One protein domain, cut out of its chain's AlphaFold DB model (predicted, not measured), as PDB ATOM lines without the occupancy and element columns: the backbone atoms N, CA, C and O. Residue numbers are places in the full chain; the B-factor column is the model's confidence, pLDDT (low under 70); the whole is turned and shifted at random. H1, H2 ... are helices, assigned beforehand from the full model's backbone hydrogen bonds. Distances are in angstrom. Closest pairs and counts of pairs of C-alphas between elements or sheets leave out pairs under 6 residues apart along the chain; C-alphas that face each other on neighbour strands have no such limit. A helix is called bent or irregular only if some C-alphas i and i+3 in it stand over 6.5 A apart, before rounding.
ATOM      1  N   GLN A   2     185.765 318.703 343.156       85.75
ATOM      2  CA  GLN A   2     186.567 319.718 342.424       85.75
ATOM      3  C   GLN A   2     187.039 320.990 343.177       85.75
ATOM      4  O   GLN A   2     188.149 321.450 342.945       85.75
ATOM      5  N   LEU A   3     186.234 321.602 344.064       90.62
ATOM      6  CA  LEU A   3     186.708 322.756 344.860       90.62
ATOM      7  C   LEU A   3     187.770 322.360 345.888       90.62
ATOM      8  O   LEU A   3     188.689 323.135 346.132       90.62
ATOM      9  N   VAL A   4     187.568 321.219 346.544       92.69
ATOM     10  CA  VAL A   4     188.474 320.703 347.572       92.69
ATOM     11  C   VAL A   4     189.806 320.394 346.905       92.69
ATOM     12  O   VAL A   4     190.798 321.009 347.271       92.69
ATOM     13  N   ASP A   5     189.774 319.628 345.814       92.94
ATOM     14  CA  ASP A   5     190.950 319.278 345.014       92.94
ATOM     15  C   ASP A   5     191.715 320.534 344.550       92.94
ATOM     16  O   ASP A   5     192.923 320.650 344.744       92.94
ATOM     17  N   ALA A   6     191.007 321.538 344.009       92.75
ATOM     18  CA  ALA A   6     191.625 322.783 343.546       92.75
ATOM     19  C   ALA A   6     192.229 323.629 344.682       92.75
ATOM     20  O   ALA A   6     193.224 324.328 344.476       92.75
ATOM     21  N   ARG A   7     191.619 323.610 345.874       93.88
ATOM     22  CA  ARG A   7     192.151 324.300 347.058       93.88
ATOM     23  C   ARG A   7     193.390 323.592 347.577       93.88
ATOM     24  O   ARG A   7     194.398 324.258 347.766       93.88
ATOM     25  N   GLU A   8     193.323 322.276 347.745       94.00
ATOM     26  CA  GLU A   8     194.435 321.453 348.221       94.00
ATOM     27  C   GLU A   8     195.639 321.546 347.283       94.00
ATOM     28  O   GLU A   8     196.766 321.737 347.738       94.00
ATOM     29  N   GLU A   9     195.420 321.497 345.965       92.75
ATOM     30  CA  GLU A   9     196.499 321.642 344.988       92.75
ATOM     31  C   GLU A   9     197.151 323.031 345.064       92.75
ATOM     32  O   GLU A   9     198.383 323.148 345.061       92.75
ATOM     33  N   PHE A  10     196.346 324.091 345.173       93.69
ATOM     34  CA  PHE A  10     196.859 325.451 345.328       93.69
ATOM     35  C   PHE A  10     197.626 325.628 346.644       93.69
ATOM     36  O   PHE A  10     198.713 326.208 346.653       93.69
ATOM     37  N   GLU A  11     197.096 325.100 347.743       93.44
ATOM     38  CA  GLU A  11     197.685 325.189 349.077       93.44
ATOM     39  C   GLU A  11     198.998 324.397 349.160       93.44
ATOM     40  O   GLU A  11     200.001 324.919 349.648       93.44
ATOM     41  N   THR A  12     199.051 323.215 348.541       93.94
ATOM     42  CA  THR A  12     200.277 322.418 348.370       93.94
ATOM     43  C   THR A  12     201.333 323.192 347.581       93.94
ATOM     44  O   THR A  12     202.501 323.249 347.971       93.94
ATOM     45  N   CYS A  13     200.946 323.846 346.481       91.94
ATOM     46  CA  CYS A  13     201.873 324.668 345.702       91.94
ATOM     47  C   CYS A  13     202.374 325.880 346.498       91.94
ATOM     48  O   CYS A  13     203.547 326.241 346.381       91.94
ATOM     49  N   CYS A  14     201.519 326.484 347.328       91.25
ATOM     50  CA  CYS A  14     201.922 327.563 348.226       91.25
ATOM     51  C   CYS A  14     202.954 327.072 349.246       91.25
ATOM     52  O   CYS A  14     204.011 327.682 349.380       91.25
ATOM     53  N   GLN A  15     202.694 325.942 349.908       92.38
ATOM     54  CA  GLN A  15     203.602 325.346 350.894       92.38
ATOM     55  C   GLN A  15     204.976 325.020 350.294       92.38
ATOM     56  O   GLN A  15     205.996 325.306 350.913       92.38
ATOM     57  N   VAL A  16     205.023 324.488 349.070       91.62
ATOM     58  CA  VAL A  16     206.281 324.164 348.374       91.62
ATOM     59  C   VAL A  16     207.126 325.407 348.072       91.62
ATOM     60  O   VAL A  16     208.355 325.328 348.111       91.62
ATOM     61  N   LEU A  17     206.495 326.544 347.758       89.38
ATOM     62  CA  LEU A  17     207.196 327.811 347.524       89.38
ATOM     63  C   LEU A  17     207.627 328.476 348.838       89.38
ATOM     64  O   LEU A  17     208.749 328.973 348.920       89.38
ATOM     65  N   THR A  18     206.793 328.414 349.880       89.81
ATOM     66  CA  THR A  18     207.144 328.912 351.218       89.81
ATOM     67  C   THR A  18     208.303 328.116 351.828       89.81
ATOM     68  O   THR A  18     209.251 328.700 352.344       89.81
ATOM     69  N   ALA A  19     208.295 326.785 351.693       89.62
ATOM     70  CA  ALA A  19     209.382 325.912 352.149       89.62
ATOM     71  C   ALA A  19     210.702 326.141 351.390       89.62
ATOM     72  O   ALA A  19     211.768 325.787 351.885       89.62
ATOM     73  N   ALA A  20     210.644 326.741 350.198       86.50
ATOM     74  CA  ALA A  20     211.819 327.125 349.425       86.50
ATOM     75  C   ALA A  20     212.370 328.520 349.795       86.50
ATOM     76  O   ALA A  20     213.308 328.984 349.151       86.50
ATOM     77  N   GLY A  21     211.808 329.174 350.822       84.00
ATOM     78  CA  GLY A  21     212.315 330.427 351.390       84.00
ATOM     79  C   GLY A  21     211.586 331.701 350.948       84.00
ATOM     80  O   GLY A  21     212.005 332.788 351.336       84.00
ATOM     81  N   ILE A  22     210.505 331.600 350.164       86.56
ATOM     82  CA  ILE A  22     209.707 332.765 349.740       86.56
ATOM     83  C   ILE A  22     208.683 333.113 350.832       86.56
ATOM     84  O   ILE A  22     208.054 332.233 351.414       86.56
ATOM     85  N   SER A  23     208.474 334.405 351.102       87.69
ATOM     86  CA  SER A  23     207.494 334.853 352.098       87.69
ATOM     87  C   SER A  23     206.075 334.376 351.766       87.69
ATOM     88  O   SER A  23     205.556 334.640 350.680       87.69
ATOM     89  N   GLU A  24     205.388 333.768 352.736       86.25
ATOM     90  CA  GLU A  24     204.006 333.289 352.582       86.25
ATOM     91  C   GLU A  24     203.044 334.402 352.125       86.25
ATOM     92  O   GLU A  24     202.140 334.170 351.320       86.25
ATOM     93  N   LYS A  25     203.270 335.642 352.584       85.88
ATOM     94  CA  LYS A  25     202.472 336.814 352.192       85.88
ATOM     95  C   LYS A  25     202.592 337.102 350.692       85.88
ATOM     96  O   LYS A  25     201.598 337.438 350.048       85.88
ATOM     97  N   ILE A  26     203.791 336.935 350.138       85.12
ATOM     98  CA  ILE A  26     204.094 337.155 348.718       85.12
ATOM     99  C   ILE A  26     203.564 335.987 347.883       85.12
ATOM    100  O   ILE A  26     202.938 336.213 346.848       85.12
ATOM    101  N   VAL A  27     203.709 334.750 348.370       86.19
ATOM    102  CA  VAL A  27     203.166 333.546 347.720       86.19
ATOM    103  C   VAL A  27     201.634 333.585 347.646       86.19
ATOM    104  O   VAL A  27     201.066 333.293 346.595       86.19
ATOM    105  N   LYS A  28     200.933 333.994 348.712       82.31
ATOM    106  CA  LYS A  28     199.460 334.100 348.709       82.31
ATOM    107  C   LYS A  28     198.950 335.258 347.844       82.31
ATOM    108  O   LYS A  28     197.974 335.080 347.115       82.31
ATOM    109  N   ALA A  29     199.616 336.417 347.864       84.06
ATOM    110  CA  ALA A  29     199.274 337.537 346.982       84.06
ATOM    111  C   ALA A  29     199.519 337.188 345.495       84.06
ATOM    112  O   ALA A  29     198.652 337.382 344.635       84.06
ATOM    113  N   GLY A  30     200.666 336.573 345.199       85.31
ATOM    114  CA  GLY A  30     201.127 336.220 343.856       85.31
ATOM    115  C   GLY A  30     201.351 337.431 342.937       85.31
ATOM    116  O   GLY A  30     201.536 338.558 343.390       85.31
ATOM    117  N   GLY A  31     201.329 337.196 341.622       84.69
ATOM    118  CA  GLY A  31     201.513 338.241 340.604       84.69
ATOM    119  C   GLY A  31     202.974 338.674 340.425       84.69
ATOM    120  O   GLY A  31     203.893 337.945 340.795       84.69
ATOM    121  N   LYS A  32     203.189 339.882 339.883       82.25
ATOM    122  CA  LYS A  32     204.522 340.391 339.493       82.25
ATOM    123  C   LYS A  32     205.542 340.461 340.637       82.25
ATOM    124  O   LYS A  32     206.739 340.456 340.377       82.25
ATOM    125  N   ALA A  33     205.090 340.580 341.887       82.12
ATOM    126  CA  ALA A  33     205.978 340.588 343.052       82.12
ATOM    127  C   ALA A  33     206.594 339.202 343.292       82.12
ATOM    128  O   ALA A  33     207.798 339.093 343.482       82.12
ATOM    129  N   LEU A  34     205.781 338.147 343.185       85.69
ATOM    130  CA  LEU A  34     206.233 336.765 343.302       85.69
ATOM    131  C   LEU A  34     207.138 336.371 342.123       85.69
ATOM    132  O   LEU A  34     208.162 335.741 342.333       85.69
ATOM    133  N   GLU A  35     206.816 336.799 340.898       85.44
ATOM    134  CA  GLU A  35     207.637 336.531 339.701       85.44
ATOM    135  C   GLU A  35     209.078 337.050 339.819       85.44
ATOM    136  O   GLU A  35     209.997 336.422 339.300       85.44
ATOM    137  N   LYS A  36     209.288 338.178 340.511       84.31
ATOM    138  CA  LYS A  36     210.617 338.787 340.692       84.31
ATOM    139  C   LYS A  36     211.487 338.076 341.725       84.31
ATOM    140  O   LYS A  36     212.705 338.163 341.637       84.31
ATOM    141  N   GLU A  37     210.877 337.411 342.701       83.25
ATOM    142  CA  GLU A  37     211.587 336.747 343.803       83.25
ATOM    143  C   GLU A  37     211.893 335.274 343.518       83.25
ATOM    144  O   GLU A  37     212.477 334.590 344.355       83.25
ATOM    145  N   ILE A  38     211.505 334.765 342.345       85.69
ATOM    146  CA  ILE A  38     211.645 333.352 342.012       85.69
ATOM    147  C   ILE A  38     213.000 333.078 341.354       85.69
ATOM    148  O   ILE A  38     213.254 333.548 340.244       85.69
ATOM    149  N   PRO A  39     213.865 332.264 341.988       87.19
ATOM    150  CA  PRO A  39     215.107 331.815 341.379       87.19
ATOM    151  C   PRO A  39     214.840 330.850 340.218       87.19
ATOM    152  O   PRO A  39     213.857 330.104 340.226       87.19
ATOM    153  N   ALA A  40     215.784 330.765 339.275       84.19
ATOM    154  CA  ALA A  40     215.716 329.837 338.137       84.19
ATOM    155  C   ALA A  40     215.524 328.363 338.563       84.19
ATOM    156  O   ALA A  40     214.868 327.584 337.879       84.19
ATOM    157  N   THR A  41     216.020 327.981 339.744       85.44
ATOM    158  CA  THR A  41     215.865 326.627 340.306       85.44
ATOM    159  C   THR A  41     214.425 326.282 340.708       85.44
ATOM    160  O   THR A  41     214.079 325.103 340.802       85.44
ATOM    161  N   LEU A  42     213.559 327.280 340.927       87.44
ATOM    162  CA  LEU A  42     212.157 327.100 341.326       87.44
ATOM    163  C   LEU A  42     211.164 327.308 340.172       87.44
ATOM    164  O   LEU A  42     209.960 327.164 340.383       87.44
ATOM    165  N   GLU A  43     211.631 327.567 338.948       87.50
ATOM    166  CA  GLU A  43     210.780 327.898 337.796       87.50
ATOM    167  C   GLU A  43     209.692 326.835 337.533       87.50
ATOM    168  O   GLU A  43     208.520 327.155 337.324       87.50
ATOM    169  N   LYS A  44     210.043 325.545 337.624       89.50
ATOM    170  CA  LYS A  44     209.088 324.435 337.449       89.50
ATOM    171  C   LYS A  44     208.003 324.417 338.536       89.50
ATOM    172  O   LYS A  44     206.838 324.156 338.239       89.50
ATOM    173  N   LYS A  45     208.374 324.707 339.788       89.94
ATOM    174  CA  LYS A  45     207.439 324.793 340.925       89.94
ATOM    175  C   LYS A  45     206.527 326.010 340.784       89.94
ATOM    176  O   LYS A  45     205.331 325.909 341.041       89.94
ATOM    177  N   PHE A  46     207.067 327.123 340.296       89.25
ATOM    178  CA  PHE A  46     206.288 328.320 340.016       89.25
ATOM    179  C   PHE A  46     205.258 328.116 338.905       89.25
ATOM    180  O   PHE A  46     204.098 328.469 339.090       89.25
ATOM    181  N   LYS A  47     205.634 327.474 337.790       90.69
ATOM    182  CA  LYS A  47     204.682 327.126 336.718       90.69
ATOM    183  C   LYS A  47     203.501 326.310 337.253       90.69
ATOM    184  O   LYS A  47     202.358 326.610 336.914       90.69
ATOM    185  N   ARG A  48     203.763 325.346 338.145       91.44
ATOM    186  CA  ARG A  48     202.718 324.550 338.811       91.44
ATOM    187  C   ARG A  48     201.840 325.385 339.752       91.44
ATOM    188  O   ARG A  48     200.626 325.215 339.769       91.44
ATOM    189  N   TYR A  49     202.423 326.320 340.501       93.19
ATOM    190  CA  TYR A  49     201.650 327.272 341.305       93.19
ATOM    191  C   TYR A  49     200.724 328.132 340.432       93.19
ATOM    192  O   TYR A  49     199.550 328.300 340.761       93.19
ATOM    193  N   VAL A  50     201.221 328.650 339.302       92.38
ATOM    194  CA  VAL A  50     200.427 329.473 338.378       92.38
ATOM    195  C   VAL A  50     199.263 328.667 337.803       92.38
ATOM    196  O   VAL A  50     198.135 329.163 337.797       92.38
ATOM    197  N   SER A  51     199.497 327.416 337.388       91.81
ATOM    198  CA  SER A  51     198.425 326.540 336.904       91.81
ATOM    199  C   SER A  51     197.404 326.218 337.998       91.81
ATOM    200  O   SER A  51     196.208 326.329 337.744       91.81
ATOM    201  N   ALA A  52     197.843 325.908 339.223       92.69
ATOM    202  CA  ALA A  52     196.951 325.624 340.350       92.69
ATOM    203  C   ALA A  52     196.106 326.850 340.741       92.69
ATOM    204  O   ALA A  52     194.902 326.743 340.970       92.69
ATOM    205  N   LYS A  53     196.705 328.050 340.742       93.06
ATOM    206  CA  LYS A  53     195.993 329.313 340.987       93.06
ATOM    207  C   LYS A  53     194.947 329.590 339.908       93.06
ATOM    208  O   LYS A  53     193.827 329.988 340.229       93.06
ATOM    209  N   ALA A  54     195.302 329.379 338.640       93.25
ATOM    210  CA  ALA A  54     194.382 329.531 337.518       93.25
ATOM    211  C   ALA A  54     193.231 328.514 337.588       93.25
ATOM    212  O   ALA A  54     192.076 328.889 337.382       93.25
ATOM    213  N   TYR A  55     193.525 327.260 337.947       93.75
ATOM    214  CA  TYR A  55     192.523 326.216 338.142       93.75
ATOM    215  C   TYR A  55     191.561 326.552 339.288       93.75
ATOM    216  O   TYR A  55     190.347 326.541 339.091       93.75
ATOM    217  N   LEU A  56     192.069 326.971 340.453       93.25
ATOM    218  CA  LEU A  56     191.235 327.409 341.574       93.25
ATOM    219  C   LEU A  56     190.344 328.604 341.196       93.25
ATOM    220  O   LEU A  56     189.148 328.603 341.491       93.25
ATOM    221  N   ALA A  57     190.897 329.604 340.502       92.69
ATOM    222  CA  ALA A  57     190.132 330.751 340.016       92.69
ATOM    223  C   ALA A  57     189.037 330.333 339.019       92.69
ATOM    224  O   ALA A  57     187.906 330.821 339.104       92.69
ATOM    225  N   PHE A  58     189.342 329.404 338.110       92.69
ATOM    226  CA  PHE A  58     188.377 328.816 337.184       92.69
ATOM    227  C   PHE A  58     187.244 328.102 337.932       92.69
ATOM    228  O   PHE A  58     186.074 328.408 337.700       92.69
ATOM    229  N   VAL A  59     187.571 327.217 338.880       92.06
ATOM    230  CA  VAL A  59     186.580 326.467 339.667       92.06
ATOM    231  C   VAL A  59     185.683 327.415 340.463       92.06
ATOM    232  O   VAL A  59     184.467 327.240 340.482       92.06
ATOM    233  N   ILE A  60     186.235 328.456 341.091       91.12
ATOM    234  CA  ILE A  60     185.433 329.457 341.810       91.12
ATOM    235  C   ILE A  60     184.507 330.212 340.847       91.12
ATOM    236  O   ILE A  60     183.321 330.375 341.138       91.12
ATOM    237  N   LYS A  61     185.023 330.635 339.686       91.19
ATOM    238  CA  LYS A  61     184.262 331.375 338.673       91.19
ATOM    239  C   LYS A  61     183.082 330.558 338.144       91.19
ATOM    240  O   LYS A  61     181.954 331.043 338.173       91.19
ATOM    241  N   TYR A  62     183.316 329.323 337.707       88.12
ATOM    242  CA  TYR A  62     182.294 328.503 337.045       88.12
ATOM    243  C   TYR A  62     181.278 327.858 337.993       88.12
ATOM    244  O   TYR A  62     180.260 327.347 337.540       88.12
ATOM    245  N   ARG A  63     181.496 327.945 339.309       88.25
ATOM    246  CA  ARG A  63     180.515 327.529 340.325       88.25
ATOM    247  C   ARG A  63     179.470 328.593 340.644       88.25
ATOM    248  O   ARG A  63     178.503 328.302 341.341       88.25
ATOM    249  N   ASN A  64     179.643 329.821 340.159       90.62
ATOM    250  CA  ASN A  64     178.606 330.839 340.263       90.62
ATOM    251  C   ASN A  64     177.436 330.489 339.325       90.62
ATOM    252  O   ASN A  64     177.651 330.112 338.171       90.62
ATOM    253  N   TYR A  65     176.206 330.672 339.815       88.81
ATOM    254  CA  TYR A  65     174.959 330.391 339.097       88.81
ATOM    255  C   TYR A  65     174.955 330.897 337.647       88.81
ATOM    256  O   TYR A  65     174.586 330.154 336.740       88.81
ATOM    257  N   LYS A  66     175.447 332.120 337.398       93.44
ATOM    258  CA  LYS A  66     175.525 332.697 336.045       93.44
ATOM    259  C   LYS A  66     176.306 331.804 335.076       93.44
ATOM    260  O   LYS A  66     175.884 331.613 333.936       93.44
ATOM    261  N   TYR A  67     177.449 331.275 335.508       91.56
ATOM    262  CA  TYR A  67     178.298 330.447 334.654       91.56
ATOM    263  C   TYR A  67     177.763 329.025 334.526       91.56
ATOM    264  O   TYR A  67     177.841 328.478 333.435       91.56
ATOM    265  N   ILE A  68     177.132 328.479 335.570       90.25
ATOM    266  CA  ILE A  68     176.424 327.192 335.488       90.25
ATOM    267  C   ILE A  68     175.343 327.254 334.400       90.25
ATOM    268  O   ILE A  68     175.323 326.411 333.507       90.25
ATOM    269  N   VAL A  69     174.502 328.295 334.416       93.62
ATOM    270  CA  VAL A  69     173.475 328.513 333.382       93.62
ATOM    271  C   VAL A  69     174.104 328.724 332.000       93.62
ATOM    272  O   VAL A  69     173.615 328.184 331.012       93.62
ATOM    273  N   SER A  70     175.209 329.470 331.909       92.31
ATOM    274  CA  SER A  70     175.900 329.693 330.627       92.31
ATOM    275  C   SER A  70     176.443 328.386 330.041       92.31
ATOM    276  O   SER A  70     176.246 328.114 328.859       92.31
ATOM    277  N   THR A  71     177.079 327.554 330.871       90.75
ATOM    278  CA  THR A  71     177.574 326.231 330.480       90.75
ATOM    279  C   THR A  71     176.425 325.315 330.078       90.75
ATOM    280  O   THR A  71     176.514 324.664 329.043       90.75
ATOM    281  N   GLN A  72     175.322 325.305 330.832       90.69
ATOM    282  CA  GLN A  72     174.130 324.535 330.483       90.69
ATOM    283  C   GLN A  72     173.578 324.942 329.110       90.69
ATOM    284  O   GLN A  72     173.275 324.077 328.293       90.69
ATOM    285  N   ASN A  73     173.482 326.244 328.830       92.44
ATOM    286  CA  ASN A  73     172.992 326.751 327.547       92.44
ATOM    287  C   ASN A  73     173.926 326.405 326.381       92.44
ATOM    288  O   ASN A  73     173.436 326.070 325.307       92.44
ATOM    289  N   ALA A  74     175.244 326.458 326.592       92.44
ATOM    290  CA  ALA A  74     176.227 326.067 325.584       92.44
ATOM    291  C   ALA A  74     176.221 324.552 325.319       92.44
ATOM    292  O   ALA A  74     176.329 324.135 324.171       92.44
ATOM    293  N   ALA A  75     176.055 323.736 326.365       92.75
ATOM    294  CA  ALA A  75     176.020 322.279 326.257       92.75
ATOM    295  C   ALA A  75     174.711 321.762 325.647       92.75
ATOM    296  O   ALA A  75     174.728 320.774 324.924       92.75
ATOM    297  N   LYS A  76     173.578 322.430 325.903       89.00
ATOM    298  CA  LYS A  76     172.243 321.997 325.463       89.00
ATOM    299  C   LYS A  76     172.163 321.577 323.984       89.00
ATOM    300  O   LYS A  76     171.661 320.485 323.759       89.00
ATOM    301  N   PRO A  77     172.631 322.360 322.989       89.62
ATOM    302  CA  PRO A  77     172.599 321.934 321.586       89.62
ATOM    303  C   PRO A  77     173.588 320.807 321.257       89.62
ATOM    304  O   PRO A  77     173.386 320.112 320.273       89.62
ATOM    305  N   MET A  78     174.642 320.616 322.058       90.38
ATOM    306  CA  MET A  78     175.655 319.574 321.833       90.38
ATOM    307  C   MET A  78     175.165 318.183 322.246       90.38
ATOM    308  O   MET A  78     175.679 317.187 321.758       90.38
ATOM    309  N   VAL A  79     174.192 318.129 323.159       86.69
ATOM    310  CA  VAL A  79     173.583 316.891 323.677       86.69
ATOM    311  C   VAL A  79     172.088 316.811 323.354       86.69
ATOM    312  O   VAL A  79     171.354 316.033 323.961       86.69
ATOM    313  N   ALA A  80     171.607 317.684 322.466       87.38
ATOM    314  CA  ALA A  80     170.218 317.682 322.039       87.38
ATOM    315  C   ALA A  80     169.996 316.531 321.058       87.38
ATOM    316  O   ALA A  80     170.566 316.521 319.971       87.38
TER     317      ALA A  80
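This is residues 2 to 80 of the 301 residues of the protein "P4 family phage/plasmid primase-like protein" of Faecalicatena orotica (UniProt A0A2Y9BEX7). The longest helix, H4, lies side by side with H1, the two running opposite ways, and the short helices H2 and H3 make a small head near the end where H1 finishes and H4 begins. At the other end of H4 the chain turns sharply into H5, an arm about perpendicular to H4; residues 64 to 69 and 72 to 80 stick out from the body and add to its length. The printed part has 79 residues with five named helices, in the order H1, H2, H3, H4, H5, and no named strand; its class is all helix. The whole is loose, with a radius of gyration of the C-alphas of 16.2 A, and spans 52 by 20 by 19 A.

H4, residues 40 to 62, is 33.5 A long from first to last C-alpha and begins with C-alpha 40 at (215.716, 329.837, 338.137). It is irregular, with C-alphas 41 and 44 7.7 A apart. H1, residues 2 to 18, is 24.2 A long and begins with C-alpha 2 at (186.567, 319.718, 342.424). H2 covers residues 24 to 29 and H3 residues 32 to 36. H5, residues 65 to 78, is 20.4 A long and ends with C-alpha 78 at (175.655, 319.574, 321.833). It is only just irregular, with C-alphas 74 and 77 6.8 A apart.

H4 and H1 touch, with 23 pairs of C-alphas within 8 A; the closest C-alphas are those of Phe 10 and Ala 52, 5.0 A apart. They run opposite ways at a shallow tilt of 26 degrees. H1 touches H2 with residues 14 to 18 alone, the closest C-alphas being those of Thr 18 and Glu 24 at 5.6 A; these two helices run opposite ways at a steep tilt of 49 degrees. H2 and H3 only just touch, only at the corner, with 3 pairs of C-alphas within 8 A; the closest are those of Ile 26 and Leu 34 at 5.8 A. H3 and H4 are only just apart, with their closest C-alphas at 8.3 A. H5 is close to H4 but not clearly touching, with the C-alphas of Tyr 62 and Ile 68 the closest at 6.2 A; their lines are about perpendicular, at 86 degrees. H5 and H1 are apart. Every O i to N i+4 pair is within hydrogen-bond range in H1, H2 and H3, against 17 of 19 in H4 and 8 of 10 in H5.

The two C-alphas farthest apart are those of Gly 21 and Ala 80, at 52.9 A. Without the stretches that stand free, the body of 64 residues spans 40 by 20 by 20 A. The printed part has no cut, and its four links are tight. The mean pLDDT of the printed part is 89.5, and no printed residue is under 70.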